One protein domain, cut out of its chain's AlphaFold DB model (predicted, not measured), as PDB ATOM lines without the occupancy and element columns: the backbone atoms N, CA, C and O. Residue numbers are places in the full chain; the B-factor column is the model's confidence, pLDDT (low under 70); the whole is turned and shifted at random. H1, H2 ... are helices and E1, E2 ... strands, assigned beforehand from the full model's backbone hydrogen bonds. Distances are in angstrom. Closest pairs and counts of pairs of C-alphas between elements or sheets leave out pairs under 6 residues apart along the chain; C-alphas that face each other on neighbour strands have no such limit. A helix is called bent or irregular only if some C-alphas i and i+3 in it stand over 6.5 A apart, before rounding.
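What this domain is: This is residues 7 to 114 of the 135 residues of an uncharacterized protein of Polyangiaceae bacterium (UniProt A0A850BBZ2). One antiparallel sheet of four strands has two long helices, H1 and H4, packed side by side over one face, in two layers, while the opposite face is largely bare. Short H2 lies beside edge strand E2, short H3 only grazes the sheet, and residues 112 to 113 come back to pair with E1 at the other edge. The printed part has 108 residues with four named helices and four named strands, in the order E1 H1 H2 E2 E3 H3 E4 H4, and the sheet runs E1 E4 E3 E2. The class is mixed, helices and strands; the whole is compact, with a radius of gyration of the C-alphas of 13.2 A, and rounded, spanning 33 by 28 by 27 A.

Where its parts are: Find C-alpha 7 at (27.373, -43.334, -10.545); there E1 begins, residues 7 to 12, 16.4 A long. H1 follows, residues 18 to 33, 18.0 A; it is irregular, with C-alphas 24 and 27 7.8 A apart and a kink of 73 degrees near residue 25. Next come H2, residues 37 to 40, 5.9 A, then E2, residues 47 to 53, 17.7 A, and E3, residues 56 to 62, 18.8 A. H3 is residues 72 to 75, 5.4 A, and E4 is residues 78 to 84, 19.9 A. H4, residues 91 to 107, runs 24.4 A to C-alpha 107 at (14.254, -49.512, -28.575).

How they stand to each other: Begin at the sheet: E1 and E4 are antiparallel at 171 degrees, with N 10 and O 80 2.8 A apart. E4 and E3 are antiparallel at 173 degrees, with N 81 and O 59 2.8 A apart. E2 and E3 form a hairpin, with N 50 and O 58 2.8 A apart. H4 lies over E1 at a height over the sheet of 9.7 A and runs along the strands. H1, on the same face at 10.0 A, lies over E3 and, only just, E2, with 3 of its C-alphas on E2. H1 residues 25 to 32 touch H4, closest at the C-alphas of Leu 28 and Ala 101, 7.2 A apart; they run opposite ways at a steep tilt of 36 degrees, only just steep. H1 and H2 only just touch, with 3 pairs of C-alphas within 8 A, closest at Ser 30 and Val 37, 5.8 A. H3 and H4 are apart. In H4 every O i to N i+4 pair is within hydrogen-bond range, in H1 10 of 12; H2 and H3 are too short for such a pair.

The domain as a whole: The C-alphas farthest apart, of Gly 35 and Ala 70, are 37.8 A apart. The printed part has no cut and no long link. The mean pLDDT of the printed part is 89.6, and no printed residue is under 70; look to H3 for a lower mean, 78.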
ATOM      1  N   GLY A   7      27.185 -42.457  -9.408       80.06
ATOM      2  CA  GLY A   7      27.373 -43.334 -10.545       80.06
ATOM      3  C   GLY A   7      26.317 -44.410 -10.618       80.06
ATOM      4  O   GLY A   7      25.792 -44.849  -9.595       80.06
ATOM      5  N   TRP A   8      26.020 -44.815 -11.844       87.31
ATOM      6  CA  TRP A   8      25.121 -45.919 -12.135       87.31
ATOM      7  C   TRP A   8      25.689 -46.766 -13.259       87.31
ATOM      8  O   TRP A   8      26.395 -46.278 -14.146       87.31
ATOM      9  N   THR A   9      25.315 -48.036 -13.209       89.12
ATOM     10  CA  THR A   9      25.716 -49.040 -14.180       89.12
ATOM     11  C   THR A   9      24.478 -49.648 -14.808       89.12
ATOM     12  O   THR A   9      23.644 -50.223 -14.107       89.12
ATOM     13  N   VAL A  10      24.385 -49.572 -16.132       91.25
ATOM     14  CA  VAL A  10      23.418 -50.341 -16.916       91.25
ATOM     15  C   VAL A  10      24.082 -51.638 -17.341       91.25
ATOM     16  O   VAL A  10      24.961 -51.646 -18.196       91.25
ATOM     17  N   TYR A  11      23.652 -52.748 -16.770       91.62
ATOM     18  CA  TYR A  11      23.984 -54.086 -17.235       91.62
ATOM     19  C   TYR A  11      23.059 -54.456 -18.388       91.62
ATOM     20  O   TYR A  11      21.873 -54.141 -18.341       91.62
ATOM     21  N   PHE A  12      23.570 -55.105 -19.429       91.12
ATOM     22  CA  PHE A  12      22.764 -55.500 -20.584       91.12
ATOM     23  C   PHE A  12      23.354 -56.712 -21.306       91.12
ATOM     24  O   PHE A  12      24.529 -57.055 -21.134       91.12
ATOM     25  N   ASP A  13      22.530 -57.397 -22.102       87.94
ATOM     26  CA  ASP A  13      22.984 -58.552 -22.874       87.94
ATOM     27  C   ASP A  13      22.340 -58.616 -24.258       87.94
ATOM     28  O   ASP A  13      21.127 -58.685 -24.398       87.94
ATOM     29  N   ALA A  14      23.178 -58.609 -25.289       87.25
ATOM     30  CA  ALA A  14      22.774 -58.822 -26.672       87.25
ATOM     31  C   ALA A  14      23.931 -59.463 -27.457       87.25
ATOM     32  O   ALA A  14      25.102 -59.278 -27.088       87.25
ATOM     33  N   PRO A  15      23.655 -60.193 -28.552       88.62
ATOM     34  CA  PRO A  15      24.696 -60.696 -29.441       88.62
ATOM     35  C   PRO A  15      25.592 -59.572 -29.987       88.62
ATOM     36  O   PRO A  15      25.141 -58.452 -30.212       88.62
ATOM     37  N   GLY A  16      26.868 -59.879 -30.225       89.44
ATOM     38  CA  GLY A  16      27.845 -58.935 -30.783       89.44
ATOM     39  C   GLY A  16      28.966 -58.538 -29.817       89.44
ATOM     40  O   GLY A  16      28.953 -58.893 -28.632       89.44
ATOM     41  N   THR A  17      29.950 -57.820 -30.362       93.00
ATOM     42  CA  THR A  17      31.170 -57.343 -29.682       93.00
ATOM     43  C   THR A  17      30.904 -56.068 -28.887       93.00
ATOM     44  O   THR A  17      29.833 -55.474 -29.022       93.00
ATOM     45  N   ILE A  18      31.851 -55.590 -28.071       95.12
ATOM     46  CA  ILE A  18      31.678 -54.261 -27.468       95.12
ATOM     47  C   ILE A  18      31.590 -53.189 -28.556       95.12
ATOM     48  O   ILE A  18      30.711 -52.335 -28.473       95.12
ATOM     49  N   LEU A  19      32.372 -53.294 -29.637       95.06
ATOM     50  CA  LEU A  19      32.293 -52.364 -30.769       95.06
ATOM     51  C   LEU A  19      30.872 -52.195 -31.327       95.06
ATOM     52  O   LEU A  19      30.451 -51.071 -31.601       95.06
ATOM     53  N   SER A  20      30.115 -53.284 -31.507       94.69
ATOM     54  CA  SER A  20      28.750 -53.175 -32.041       94.69
ATOM     55  C   SER A  20      27.823 -52.407 -31.095       94.69
ATOM     56  O   SER A  20      26.956 -51.666 -31.553       94.69
ATOM     57  N   HIS A  21      28.033 -52.536 -29.784       95.12
ATOM     58  CA  HIS A  21      27.250 -51.834 -28.766       95.12
ATOM     59  C   HIS A  21      27.711 -50.384 -28.579       95.12
ATOM     60  O   HIS A  21      26.882 -49.506 -28.362       95.12
ATOM     61  N   VAL A  22      29.003 -50.099 -28.749       96.06
ATOM     62  CA  VAL A  22      29.520 -48.724 -28.811       96.06
ATOM     63  C   VAL A  22      28.878 -47.981 -29.977       96.06
ATOM     64  O   VAL A  22      28.347 -46.900 -29.769       96.06
ATOM     65  N   ARG A  23      28.820 -48.584 -31.172       95.81
ATOM     66  CA  ARG A  23      28.146 -47.991 -32.345       95.81
ATOM     67  C   ARG A  23      26.651 -47.758 -32.120       95.81
ATOM     68  O   ARG A  23      26.107 -46.745 -32.545       95.81
ATOM     69  N   LEU A  24      25.973 -48.678 -31.432       95.56
ATOM     70  CA  LEU A  24      24.564 -48.520 -31.056       95.56
ATOM     71  C   LEU A  24      24.335 -47.271 -30.181       95.56
ATOM     72  O   LEU A  24      23.348 -46.548 -30.367       95.56
ATOM     73  N   LEU A  25      25.245 -47.054 -29.224       96.62
ATOM     74  CA  LEU A  25      25.206 -45.991 -28.218       96.62
ATOM     75  C   LEU A  25      25.930 -44.707 -28.654       96.62
ATOM     76  O   LEU A  25      25.831 -43.695 -27.968       96.62
ATOM     77  N   GLU A  26      26.627 -44.718 -29.790       95.94
ATOM     78  CA  GLU A  26      27.521 -43.650 -30.248       95.94
ATOM     79  C   GLU A  26      26.888 -42.250 -30.235       95.94
ATOM     80  O   GLU A  26      27.547 -41.335 -29.738       95.94
ATOM     81  N   PRO A  27      25.626 -42.037 -30.670       94.19
ATOM     82  CA  PRO A  27      25.005 -40.714 -30.580       94.19
ATOM     83  C   PRO A  27      24.906 -40.194 -29.138       94.19
ATOM     84  O   PRO A  27      25.167 -39.018 -28.884       94.19
ATOM     85  N   LEU A  28      24.580 -41.074 -28.184       95.69
ATOM     86  CA  LEU A  28      24.522 -40.729 -26.762       95.69
ATOM     87  C   LEU A  28      25.926 -40.461 -26.223       95.69
ATOM     88  O   LEU A  28      26.165 -39.401 -25.650       95.69
ATOM     89  N   LEU A  29      26.870 -41.373 -26.468       96.81
ATOM     90  CA  LEU A  29      28.246 -41.247 -25.982       96.81
ATOM     91  C   LEU A  29      28.909 -39.968 -26.509       96.81
ATOM     92  O   LEU A  29      29.522 -39.237 -25.736       96.81
ATOM     93  N   SER A  30      28.702 -39.642 -27.788       95.88
ATOM     94  CA  SER A  30      29.199 -38.410 -28.414       95.88
ATOM     95  C   SER A  30      28.650 -37.165 -27.718       95.88
ATOM     96  O   SER A  30      29.401 -36.225 -27.463       95.88
ATOM     97  N   SER A  31      27.361 -37.164 -27.354       95.31
ATOM     98  CA  SER A  31      26.745 -36.049 -26.622       95.31
ATOM     99  C   SER A  31      27.281 -35.890 -25.193       95.31
ATOM    100  O   SER A  31      27.288 -34.784 -24.663       95.31
ATOM    101  N   TRP A  32      27.758 -36.975 -24.570       94.38
ATOM    102  CA  TRP A  32      28.272 -36.960 -23.197       94.38
ATOM    103  C   TRP A  32      29.734 -36.530 -23.105       94.38
ATOM    104  O   TRP A  32      30.123 -35.935 -22.099       94.38
ATOM    105  N   ILE A  33      30.538 -36.868 -24.120       93.81
ATOM    106  CA  ILE A  33      31.989 -36.620 -24.135       93.81
ATOM    107  C   ILE A  33      32.396 -35.466 -25.063       93.81
ATOM    108  O   ILE A  33      33.520 -34.984 -24.966       93.81
ATOM    109  N   GLY A  34      31.506 -35.018 -25.957       91.50
ATOM    110  CA  GLY A  34      31.743 -33.893 -26.867       91.50
ATOM    111  C   GLY A  34      32.776 -34.163 -27.965       91.50
ATOM    112  O   GLY A  34      33.447 -33.233 -28.408       91.50
ATOM    113  N   GLY A  35      32.945 -35.416 -28.396       90.19
ATOM    114  CA  GLY A  35      34.008 -35.789 -29.329       90.19
ATOM    115  C   GLY A  35      33.805 -37.128 -30.030       90.19
ATOM    116  O   GLY A  35      32.765 -37.769 -29.907       90.19
ATOM    117  N   ASP A  36      34.830 -37.527 -30.783       93.12
ATOM    118  CA  ASP A  36      34.875 -38.779 -31.540       93.12
ATOM    119  C   ASP A  36      35.002 -39.984 -30.595       93.12
ATOM    120  O   ASP A  36      36.072 -40.263 -30.047       93.12
ATOM    121  N   VAL A  37      33.887 -40.697 -30.427       94.25
ATOM    122  CA  VAL A  37      33.753 -41.882 -29.570       94.25
ATOM    123  C   VAL A  37      34.801 -42.935 -29.910       94.25
ATOM    124  O   VAL A  37      35.367 -43.550 -29.007       94.25
ATOM    125  N   MET A  38      35.123 -43.129 -31.188       94.94
ATOM    126  CA  MET A  38      35.979 -44.235 -31.613       94.94
ATOM    127  C   MET A  38      37.441 -44.079 -31.187       94.94
ATOM    128  O   MET A  38      38.150 -45.079 -31.105       94.94
ATOM    129  N   ARG A  39      37.883 -42.872 -30.812       94.50
ATOM    130  CA  ARG A  39      39.231 -42.635 -30.256       94.50
ATOM    131  C   ARG A  39      39.472 -43.299 -28.903       94.50
ATOM    132  O   ARG A  39      40.618 -43.424 -28.488       94.50
ATOM    133  N   HIS A  40      38.401 -43.684 -28.214       93.56
ATOM    134  CA  HIS A  40      38.428 -44.279 -26.877       93.56
ATOM    135  C   HIS A  40      38.156 -45.793 -26.891       93.56
ATOM    136  O   HIS A  40      37.994 -46.408 -25.834       93.56
ATOM    137  N   TYR A  41      38.065 -46.392 -28.083       94.25
ATOM    138  CA  TYR A  41      37.870 -47.827 -28.255       94.25
ATOM    139  C   TYR A  41      39.214 -48.559 -28.283       94.25
ATOM    140  O   TYR A  41      40.081 -48.218 -29.083       94.25
ATOM    141  N   GLU A  42      39.364 -49.592 -27.455       92.19
ATOM    142  CA  GLU A  42      40.553 -50.445 -27.439       92.19
ATOM    143  C   GLU A  42      40.170 -51.854 -27.899       92.19
ATOM    144  O   GLU A  42      39.534 -52.631 -27.180       92.19
ATOM    145  N   GLU A  43      40.548 -52.171 -29.137       88.31
ATOM    146  CA  GLU A  43      40.120 -53.386 -29.829       88.31
ATOM    147  C   GLU A  43      40.693 -54.651 -29.191       88.31
ATOM    148  O   GLU A  43      39.982 -55.648 -29.070       88.31
ATOM    149  N   THR A  44      41.947 -54.610 -28.731       89.44
ATOM    150  CA  THR A  44      42.624 -55.791 -28.171       89.44
ATOM    151  C   THR A  44      41.972 -56.286 -26.882       89.44
ATOM    152  O   THR A  44      41.959 -57.486 -26.605       89.44
ATOM    153  N   LEU A  45      41.401 -55.361 -26.114       85.81
ATOM    154  CA  LEU A  45      40.729 -55.634 -24.850       85.81
ATOM    155  C   LEU A  45      39.206 -55.758 -25.012       85.81
ATOM    156  O   LEU A  45      38.534 -56.146 -24.056       85.81
ATOM    157  N   ASP A  46      38.673 -55.488 -26.213       89.00
ATOM    158  CA  ASP A  46      37.239 -55.473 -26.528       89.00
ATOM    159  C   ASP A  46      36.459 -54.675 -25.475       89.00
ATOM    160  O   ASP A  46      35.528 -55.178 -24.849       89.00
ATOM    161  N   TRP A  47      36.888 -53.432 -25.240       93.44
ATOM    162  CA  TRP A  47      36.241 -52.484 -24.334       93.44
ATOM    163  C   TRP A  47      36.352 -51.045 -24.858       93.44
ATOM    164  O   TRP A  47      37.183 -50.719 -25.709       93.44
ATOM    165  N   TRP A  48      35.493 -50.171 -24.349       96.69
ATOM    166  CA  TRP A  48      35.490 -48.744 -24.642       96.69
ATOM    167  C   TRP A  48      35.497 -47.959 -23.340       96.69
ATOM    168  O   TRP A  48      34.677 -48.240 -22.465       96.69
ATOM    169  N   LEU A  49      36.390 -46.974 -23.211       96.12
ATOM    170  CA  LEU A  49      36.554 -46.230 -21.963       96.12
ATOM    171  C   LEU A  49      36.912 -44.762 -22.207       96.12
ATOM    172  O   LEU A  49      38.000 -44.436 -22.679       96.12
ATOM    173  N   TYR A  50      36.030 -43.863 -21.777       96.44
ATOM    174  CA  TYR A  50      36.314 -42.441 -21.641       96.44
ATOM    175  C   TYR A  50      36.631 -42.106 -20.182       96.44
ATOM    176  O   TYR A  50      35.771 -42.199 -19.307       96.44
ATOM    177  N   ARG A  51      37.874 -41.694 -19.917       94.75
ATOM    178  CA  ARG A  51      38.361 -41.341 -18.578       94.75
ATOM    179  C   ARG A  51      39.245 -40.090 -18.648       94.75
ATOM    180  O   ARG A  51      40.456 -40.219 -18.812       94.75
ATOM    181  N   PRO A  52      38.667 -38.878 -18.571       90.38
ATOM    182  CA  PRO A  52      39.434 -37.633 -18.633       90.38
ATOM    183  C   PRO A  52      40.339 -37.434 -17.409       90.38
ATOM    184  O   PRO A  52      41.340 -36.732 -17.508       90.38
ATOM    185  N   ASP A  53      40.012 -38.061 -16.273       91.44
ATOM    186  CA  ASP A  53      40.877 -38.167 -15.097       91.44
ATOM    187  C   ASP A  53      40.382 -39.263 -14.133       91.44
ATOM    188  O   ASP A  53      39.425 -39.982 -14.411       91.44
ATOM    189  N   ASP A  54      41.025 -39.391 -12.975       88.75
ATOM    190  CA  ASP A  54      40.755 -40.447 -11.992       88.75
ATOM    191  C   ASP A  54      39.394 -40.379 -11.294       88.75
ATOM    192  O   ASP A  54      38.998 -41.341 -10.642       88.75
ATOM    193  N   ASN A  55      38.674 -39.265 -11.405       89.00
ATOM    194  CA  ASN A  55      37.418 -39.057 -10.691       89.00
ATOM    195  C   ASN A  55      36.192 -39.178 -11.590       89.00
ATOM    196  O   ASN A  55      35.083 -39.050 -11.083       89.00
ATOM    197  N   PHE A  56      36.368 -39.368 -12.896       90.00
ATOM    198  CA  PHE A  56      35.258 -39.454 -13.834       90.00
ATOM    199  C   PHE A  56      35.545 -40.512 -14.892       90.00
ATOM    200  O   PHE A  56      36.571 -40.437 -15.570       90.00
ATOM    201  N   TYR A  57      34.637 -41.469 -15.064       93.50
ATOM    202  CA  TYR A  57      34.737 -42.443 -16.142       93.50
ATOM    203  C   TYR A  57      33.370 -42.819 -16.715       93.50
ATOM    204  O   TYR A  57      32.365 -42.881 -16.006       93.50
ATOM    205  N   ILE A  58      33.357 -43.086 -18.019       95.62
ATOM    206  CA  ILE A  58      32.239 -43.681 -18.746       95.62
ATOM    207  C   ILE A  58      32.809 -44.845 -19.546       95.62
ATOM    208  O   ILE A  58      33.812 -44.666 -20.235       95.62
ATOM    209  N   GLY A  59      32.204 -46.025 -19.467       96.38
ATOM    210  CA  GLY A  59      32.751 -47.205 -20.133       96.38
ATOM    211  C   GLY A  59      31.680 -48.152 -20.635       96.38
ATOM    212  O   GLY A  59      30.672 -48.337 -19.966       96.38
ATOM    213  N   VAL A  60      31.912 -48.757 -21.799       97.44
ATOM    214  CA  VAL A  60      31.143 -49.899 -22.303       97.44
ATOM    215  C   VAL A  60      32.095 -51.079 -22.329       97.44
ATOM    216  O   VAL A  60      33.094 -51.064 -23.043       97.44
ATOM    217  N   GLU A  61      31.814 -52.096 -21.532       95.31
ATOM    218  CA  GLU A  61      32.763 -53.180 -21.306       95.31
ATOM    219  C   GLU A  61      32.058 -54.495 -20.970       95.31
ATOM    220  O   GLU A  61      30.834 -54.573 -20.814       95.31
ATOM    221  N   ARG A  62      32.850 -55.561 -20.865       93.81
ATOM    222  CA  ARG A  62      32.369 -56.855 -20.389       93.81
ATOM    223  C   ARG A  62      32.111 -56.792 -18.887       93.81
ATOM    224  O   ARG A  62      32.900 -56.245 -18.121       93.81
ATOM    225  N   ASN A  63      31.033 -57.424 -18.445       91.56
ATOM    226  CA  ASN A  63      30.779 -57.604 -17.028       91.56
ATOM    227  C   ASN A  63      31.706 -58.696 -16.471       91.56
ATOM    228  O   ASN A  63      31.480 -59.888 -16.675       91.56
ATOM    229  N   ALA A  64      32.744 -58.295 -15.736       88.62
ATOM    230  CA  ALA A  64      33.683 -59.227 -15.117       88.62
ATOM    231  C   ALA A  64      33.037 -60.141 -14.059       88.62
ATOM    232  O   ALA A  64      33.626 -61.168 -13.719       88.62
ATOM    233  N   ALA A  65      31.864 -59.780 -13.534       82.62
ATOM    234  CA  ALA A  65      31.112 -60.574 -12.569       82.62
ATOM    235  C   ALA A  65      30.159 -61.589 -13.225       82.62
ATOM    236  O   ALA A  65      29.552 -62.391 -12.524       82.62
ATOM    237  N   PHE A  66      30.069 -61.612 -14.561       85.88
ATOM    238  CA  PHE A  66      29.166 -62.506 -15.281       85.88
ATOM    239  C   PHE A  66      29.313 -63.971 -14.835       85.88
ATOM    240  O   PHE A  66      30.396 -64.557 -14.929       85.88
ATOM    241  N   GLY A  67      28.214 -64.553 -14.347       76.50
ATOM    242  CA  GLY A  67      28.140 -65.935 -13.867       76.50
ATOM    243  C   GLY A  67      28.897 -66.226 -12.565       76.50
ATOM    244  O   GLY A  67      29.060 -67.396 -12.223       76.50
ATOM    245  N   LYS A  68      29.385 -65.203 -11.846       74.94
ATOM    246  CA  LYS A  68      30.160 -65.376 -10.604       74.94
ATOM    247  C   LYS A  68      29.316 -65.326  -9.332       74.94
ATOM    248  O   LYS A  68      29.806 -65.745  -8.286       74.94
ATOM    249  N   SER A  69      28.077 -64.840  -9.400       74.56
ATOM    250  CA  SER A  69      27.160 -64.823  -8.258       74.56
ATOM    251  C   SER A  69      25.694 -64.983  -8.677       74.56
ATOM    252  O   SER A  69      25.375 -65.103  -9.860       74.56
ATOM    253  N   ALA A  70      24.806 -65.017  -7.678       72.56
ATOM    254  CA  ALA A  70      23.360 -65.078  -7.866       72.56
ATOM    255  C   ALA A  70      22.701 -63.700  -8.054       72.56
ATOM    256  O   ALA A  70      21.503 -63.658  -8.332       72.56
ATOM    257  N   PHE A  71      23.444 -62.594  -7.918       70.94
ATOM    258  CA  PHE A  71      22.889 -61.264  -8.155       70.94
ATOM    259  C   PHE A  71      22.513 -61.103  -9.628       70.94
ATOM    260  O   PHE A  71      23.243 -61.512 -10.529       70.94
ATOM    261  N   ASP A  72      21.362 -60.506  -9.900       71.50
ATOM    262  CA  ASP A  72      20.817 -60.464 -11.255       71.50
ATOM    263  C   ASP A  72      21.657 -59.685 -12.259       71.50
ATOM    264  O   ASP A  72      21.690 -60.044 -13.436       71.50
ATOM    265  N   ASN A  73      22.390 -58.665 -11.816       76.12
ATOM    266  CA  ASN A  73      23.329 -57.946 -12.671       76.12
ATOM    267  C   ASN A  73      24.438 -58.873 -13.219       76.12
ATOM    268  O   ASN A  73      24.936 -58.652 -14.323       76.12
ATOM    269  N   ASP A  74      24.771 -59.957 -12.513       80.19
ATOM    270  CA  ASP A  74      25.764 -60.950 -12.942       80.19
ATOM    271  C   ASP A  74      25.220 -61.917 -14.007       80.19
ATOM    272  O   ASP A  74      25.970 -62.725 -14.556       80.19
ATOM    273  N   ARG A  75      23.933 -61.821 -14.366       82.38
ATOM    274  CA  ARG A  75      23.346 -62.553 -15.503       82.38
ATOM    275  C   ARG A  75      23.621 -61.881 -16.846       82.38
ATOM    276  O   ARG A  75      23.435 -62.501 -17.888       82.38
ATOM    277  N   PHE A  76      24.079 -60.633 -16.836       88.19
ATOM    278  CA  PHE A  76      24.329 -59.842 -18.036       88.19
ATOM    279  C   PHE A  76      25.816 -59.834 -18.379       88.19
ATOM    280  O   PHE A  76      26.671 -59.673 -17.507       88.19
ATOM    281  N   ARG A  77      26.137 -59.993 -19.666       92.00
ATOM    282  CA  ARG A  77      27.523 -60.115 -20.147       92.00
ATOM    283  C   ARG A  77      28.243 -58.784 -20.296       92.00
ATOM    284  O   ARG A  77      29.472 -58.776 -20.373       92.00
ATOM    285  N   LYS A  78      27.507 -57.682 -20.410       95.06
ATOM    286  CA  LYS A  78      28.043 -56.354 -20.715       95.06
ATOM    287  C   LYS A  78      27.513 -55.330 -19.723       95.06
ATOM    288  O   LYS A  78      26.478 -55.547 -19.091       95.06
ATOM    289  N   LYS A  79      28.230 -54.220 -19.601       94.88
ATOM    290  CA  LYS A  79      27.808 -53.073 -18.804       94.88
ATOM    291  C   LYS A  79      28.190 -51.749 -19.459       94.88
ATOM    292  O   LYS A  79      29.178 -51.679 -20.189       94.88
ATOM    293  N   LEU A  80      27.380 -50.733 -19.188       96.31
ATOM    294  CA  LEU A  80      27.640 -49.321 -19.427       96.31
ATOM    295  C   LEU A  80      27.732 -48.636 -18.065       96.31
ATOM    296  O   LEU A  80      26.740 -48.570 -17.341       96.31
ATOM    297  N   ASP A  81      28.903 -48.112 -17.745       92.69
ATOM    298  CA  ASP A  81      29.150 -47.351 -16.527       92.69
ATOM    299  C   ASP A  81      29.152 -45.848 -16.815       92.69
ATOM    300  O   ASP A  81      29.674 -45.410 -17.841       92.69
ATOM    301  N   CYS A  82      28.636 -45.056 -15.875       92.50
ATOM    302  CA  CYS A  82      28.870 -43.617 -15.781       92.50
ATOM    303  C   CYS A  82      29.111 -43.276 -14.310       92.50
ATOM    304  O   CYS A  82      28.189 -43.376 -13.501       92.50
ATOM    305  N   VAL A  83      30.346 -42.922 -13.957       90.25
ATOM    306  CA  VAL A  83      30.775 -42.709 -12.570       90.25
ATOM    307  C   VAL A  83      31.526 -41.395 -12.440       90.25
ATOM    308  O   VAL A  83      32.430 -41.083 -13.211       90.25
ATOM    309  N   ASP A  84      31.166 -40.646 -11.408       90.12
ATOM    310  CA  ASP A  84      31.672 -39.331 -11.059       90.12
ATOM    311  C   ASP A  84      31.897 -39.262  -9.549       90.12
ATOM    312  O   ASP A  84      30.996 -38.999  -8.753       90.12
ATOM    313  N   LEU A  85      33.136 -39.514  -9.140       88.81
ATOM    314  CA  LEU A  85      33.541 -39.596  -7.738       88.81
ATOM    315  C   LEU A  85      33.536 -38.236  -7.028       88.81
ATOM    316  O   LEU A  85      33.675 -38.186  -5.807       88.81
ATOM    317  N   ARG A  86      33.408 -37.133  -7.777       86.00
ATOM    318  CA  ARG A  86      33.423 -35.766  -7.240       86.00
ATOM    319  C   ARG A  86      32.114 -35.005  -7.463       86.00
ATOM    320  O   ARG A  86      32.101 -33.813  -7.174       86.00
ATOM    321  N   ALA A  87      31.054 -35.657  -7.953       85.56
ATOM    322  CA  ALA A  87      29.780 -35.018  -8.308       85.56
ATOM    323  C   ALA A  87      29.967 -33.726  -9.127       85.56
ATOM    324  O   ALA A  87      29.421 -32.672  -8.802       85.56
ATOM    325  N   ARG A  88      30.786 -33.793 -10.179       88.00
ATOM    326  CA  ARG A  88      30.985 -32.686 -11.126       88.00
ATOM    327  C   ARG A  88      29.704 -32.333 -11.856       88.00
ATOM    328  O   ARG A  88      29.483 -31.165 -12.160       88.00
ATOM    329  N   LEU A  89      28.907 -33.350 -12.166       88.88
ATOM    330  CA  LEU A  89      27.592 -33.185 -12.759       88.88
ATOM    331  C   LEU A  89      26.510 -33.351 -11.687       88.88
ATOM    332  O   LEU A  89      26.674 -34.162 -10.765       88.88
ATOM    333  N   PRO A  90      25.376 -32.644 -11.816       90.38
ATOM    334  CA  PRO A  90      24.208 -32.889 -10.983       90.38
ATOM    335  C   PRO A  90      23.745 -34.348 -11.072       90.38
ATOM    336  O   PRO A  90      23.833 -34.992 -12.122       90.38
ATOM    337  N   ARG A  91      23.188 -34.869  -9.974       86.06
ATOM    338  CA  ARG A  91      22.644 -36.236  -9.914       86.06
ATOM    339  C   ARG A  91      21.570 -36.461 -10.983       86.06
ATOM    340  O   ARG A  91      21.495 -37.543 -11.562       86.06
ATOM    341  N   GLU A  92      20.760 -35.445 -11.250       88.19
ATOM    342  CA  GLU A  92      19.708 -35.447 -12.264       88.19
ATOM    343  C   GLU A  92      20.272 -35.619 -13.676       88.19
ATOM    344  O   GLU A  92      19.672 -36.320 -14.487       88.19
ATOM    345  N   GLU A  93      21.438 -35.037 -13.962       90.75
ATOM    346  CA  GLU A  93      22.090 -35.180 -15.262       90.75
ATOM    347  C   GLU A  93      22.602 -36.610 -15.459       90.75
ATOM    348  O   GLU A  93      22.330 -37.228 -16.487       90.75
ATOM    349  N   HIS A  94      23.262 -37.180 -14.447       86.88
ATOM    350  CA  HIS A  94      23.657 -38.593 -14.456       86.88
ATOM    351  C   HIS A  94      22.450 -39.513 -14.659       86.88
ATOM    352  O   HIS A  94      22.488 -40.420 -15.492       86.88
ATOM    353  N   ARG A  95      21.342 -39.243 -13.960       86.19
ATOM    354  CA  ARG A  95      20.098 -40.006 -14.112       86.19
ATOM    355  C   ARG A  95      19.542 -39.899 -15.534       86.19
ATOM    356  O   ARG A  95      19.170 -40.918 -16.109       86.19
ATOM    357  N   ALA A  96      19.507 -38.699 -16.110       88.88
ATOM    358  CA  ALA A  96      19.022 -38.476 -17.470       88.88
ATOM    359  C   ALA A  96      19.862 -39.228 -18.516       88.88
ATOM    360  O   ALA A  96      19.303 -39.851 -19.417       88.88
ATOM    361  N   ARG A  97      21.195 -39.239 -18.365       92.06
ATOM    362  CA  ARG A  97      22.105 -40.015 -19.226       92.06
ATOM    363  C   ARG A  97      21.770 -41.507 -19.189       92.06
ATOM    364  O   ARG A  97      21.610 -42.139 -20.229       92.06
ATOM    365  N   ILE A  98      21.604 -42.062 -17.993       89.56
ATOM    366  CA  ILE A  98      21.308 -43.487 -17.810       89.56
ATOM    367  C   ILE A  98      19.928 -43.853 -18.369       89.56
ATOM    368  O   ILE A  98      19.810 -44.860 -19.060       89.56
ATOM    369  N   ILE A  99      18.910 -43.015 -18.150       88.69
ATOM    370  CA  ILE A  99      17.576 -43.208 -18.741       88.69
ATOM    371  C   ILE A  99      17.655 -43.208 -20.272       88.69
ATOM    372  O   ILE A  99      17.143 -44.130 -20.898       88.69
ATOM    373  N   ALA A 100      18.359 -42.250 -20.876       90.38
ATOM    374  CA  ALA A 100      18.509 -42.198 -22.329       90.38
ATOM    375  C   ALA A 100      19.220 -43.447 -22.891       90.38
ATOM    376  O   ALA A 100      18.865 -43.947 -23.960       90.38
ATOM    377  N   ALA A 101      20.205 -43.988 -22.166       92.19
ATOM    378  CA  ALA A 101      20.852 -45.243 -22.540       92.19
ATOM    379  C   ALA A 101      19.901 -46.445 -22.444       92.19
ATOM    380  O   ALA A 101      19.887 -47.273 -23.356       92.19
ATOM    381  N   LEU A 102      19.089 -46.521 -21.385       88.62
ATOM    382  CA  LEU A 102      18.056 -47.549 -21.237       88.62
ATOM    383  C   LEU A 102      17.062 -47.488 -22.395       88.62
ATOM    384  O   LEU A 102      16.903 -48.483 -23.091       88.62
ATOM    385  N   GLU A 103      16.483 -46.318 -22.673       87.00
ATOM    386  CA  GLU A 103      15.550 -46.103 -23.788       87.00
ATOM    387  C   GLU A 103      16.147 -46.540 -25.130       87.00
ATOM    388  O   GLU A 103      15.473 -47.178 -25.943       87.00
ATOM    389  N   ARG A 104      17.436 -46.259 -25.358       91.00
ATOM    390  CA  ARG A 104      18.140 -46.682 -26.571       91.00
ATOM    391  C   ARG A 104      18.309 -48.198 -26.648       91.00
ATOM    392  O   ARG A 104      18.064 -48.763 -27.706       91.00
ATOM    393  N   LEU A 105      18.717 -48.863 -25.570       88.38
ATOM    394  CA  LEU A 105      18.866 -50.327 -25.535       88.38
ATOM    395  C   LEU A 105      17.508 -51.021 -25.729       88.38
ATOM    396  O   LEU A 105      17.365 -51.947 -26.528       88.38
ATOM    397  N   TRP A 106      16.488 -50.500 -25.067       86.62
ATOM    398  CA  TRP A 106      15.099 -50.936 -25.118       86.62
ATOM    399  C   TRP A 106      14.437 -50.786 -26.483       86.62
ATOM    400  O   TRP A 106      13.763 -51.708 -26.941       86.62
ATOM    401  N   ALA A 107      14.695 -49.684 -27.191       85.06
ATOM    402  CA  ALA A 107      14.254 -49.512 -28.575       85.06
ATOM    403  C   ALA A 107      14.813 -50.596 -29.518       85.06
ATOM    404  O   ALA A 107      14.250 -50.848 -30.581       85.06
ATOM    405  N   HIS A 108      15.901 -51.259 -29.118       86.31
ATOM    406  CA  HIS A 108      16.512 -52.382 -29.821       86.31
ATOM    407  C   HIS A 108      16.202 -53.742 -29.176       86.31
ATOM    408  O   HIS A 108      16.839 -54.736 -29.521       86.31
ATOM    409  N   GLN A 109      15.226 -53.799 -28.261       84.94
ATOM    410  CA  GLN A 109      14.809 -55.008 -27.543       84.94
ATOM    411  C   GLN A 109      15.951 -55.671 -26.753       84.94
ATOM    412  O   GLN A 109      15.954 -56.884 -26.545       84.94
ATOM    413  N   ILE A 110      16.936 -54.883 -26.315       85.25
ATOM    414  CA  ILE A 110      18.058 -55.383 -25.524       85.25
ATOM    415  C   ILE A 110      17.642 -55.414 -24.047       85.25
ATOM    416  O   ILE A 110      17.276 -54.368 -23.505       85.25
ATOM    417  N   PRO A 111      17.703 -56.577 -23.373       84.50
ATOM    418  CA  PRO A 111      17.413 -56.679 -21.949       84.50
ATOM    419  C   PRO A 111      18.472 -55.948 -21.120       84.50
ATOM    420  O   PRO A 111      19.668 -56.001 -21.425       84.50
ATOM    421  N   THR A 112      18.032 -55.311 -20.034       86.81
ATOM    422  CA  THR A 112      18.882 -54.490 -19.162       86.81
ATOM    423  C   THR A 112      18.579 -54.706 -17.680       86.81
ATOM    424  O   THR A 112      17.437 -54.978 -17.328       86.81
ATOM    425  N   CYS A 113      19.556 -54.461 -16.808       83.69
ATOM    426  CA  CYS A 113      19.414 -54.358 -15.354       83.69
ATOM    427  C   CYS A 113      20.196 -53.130 -14.856       83.69
ATOM    428  O   CYS A 113      21.267 -52.823 -15.375       83.69
ATOM    429  N   THR A 114      19.678 -52.365 -13.891       83.00
ATOM    430  CA  THR A 114      20.356 -51.155 -13.366       83.00
ATOM    431  C   THR A 114      20.124 -51.022 -11.858       83.00
ATOM    432  O   THR A 114      19.263 -50.247 -11.432       83.00
TER     433      THR A 114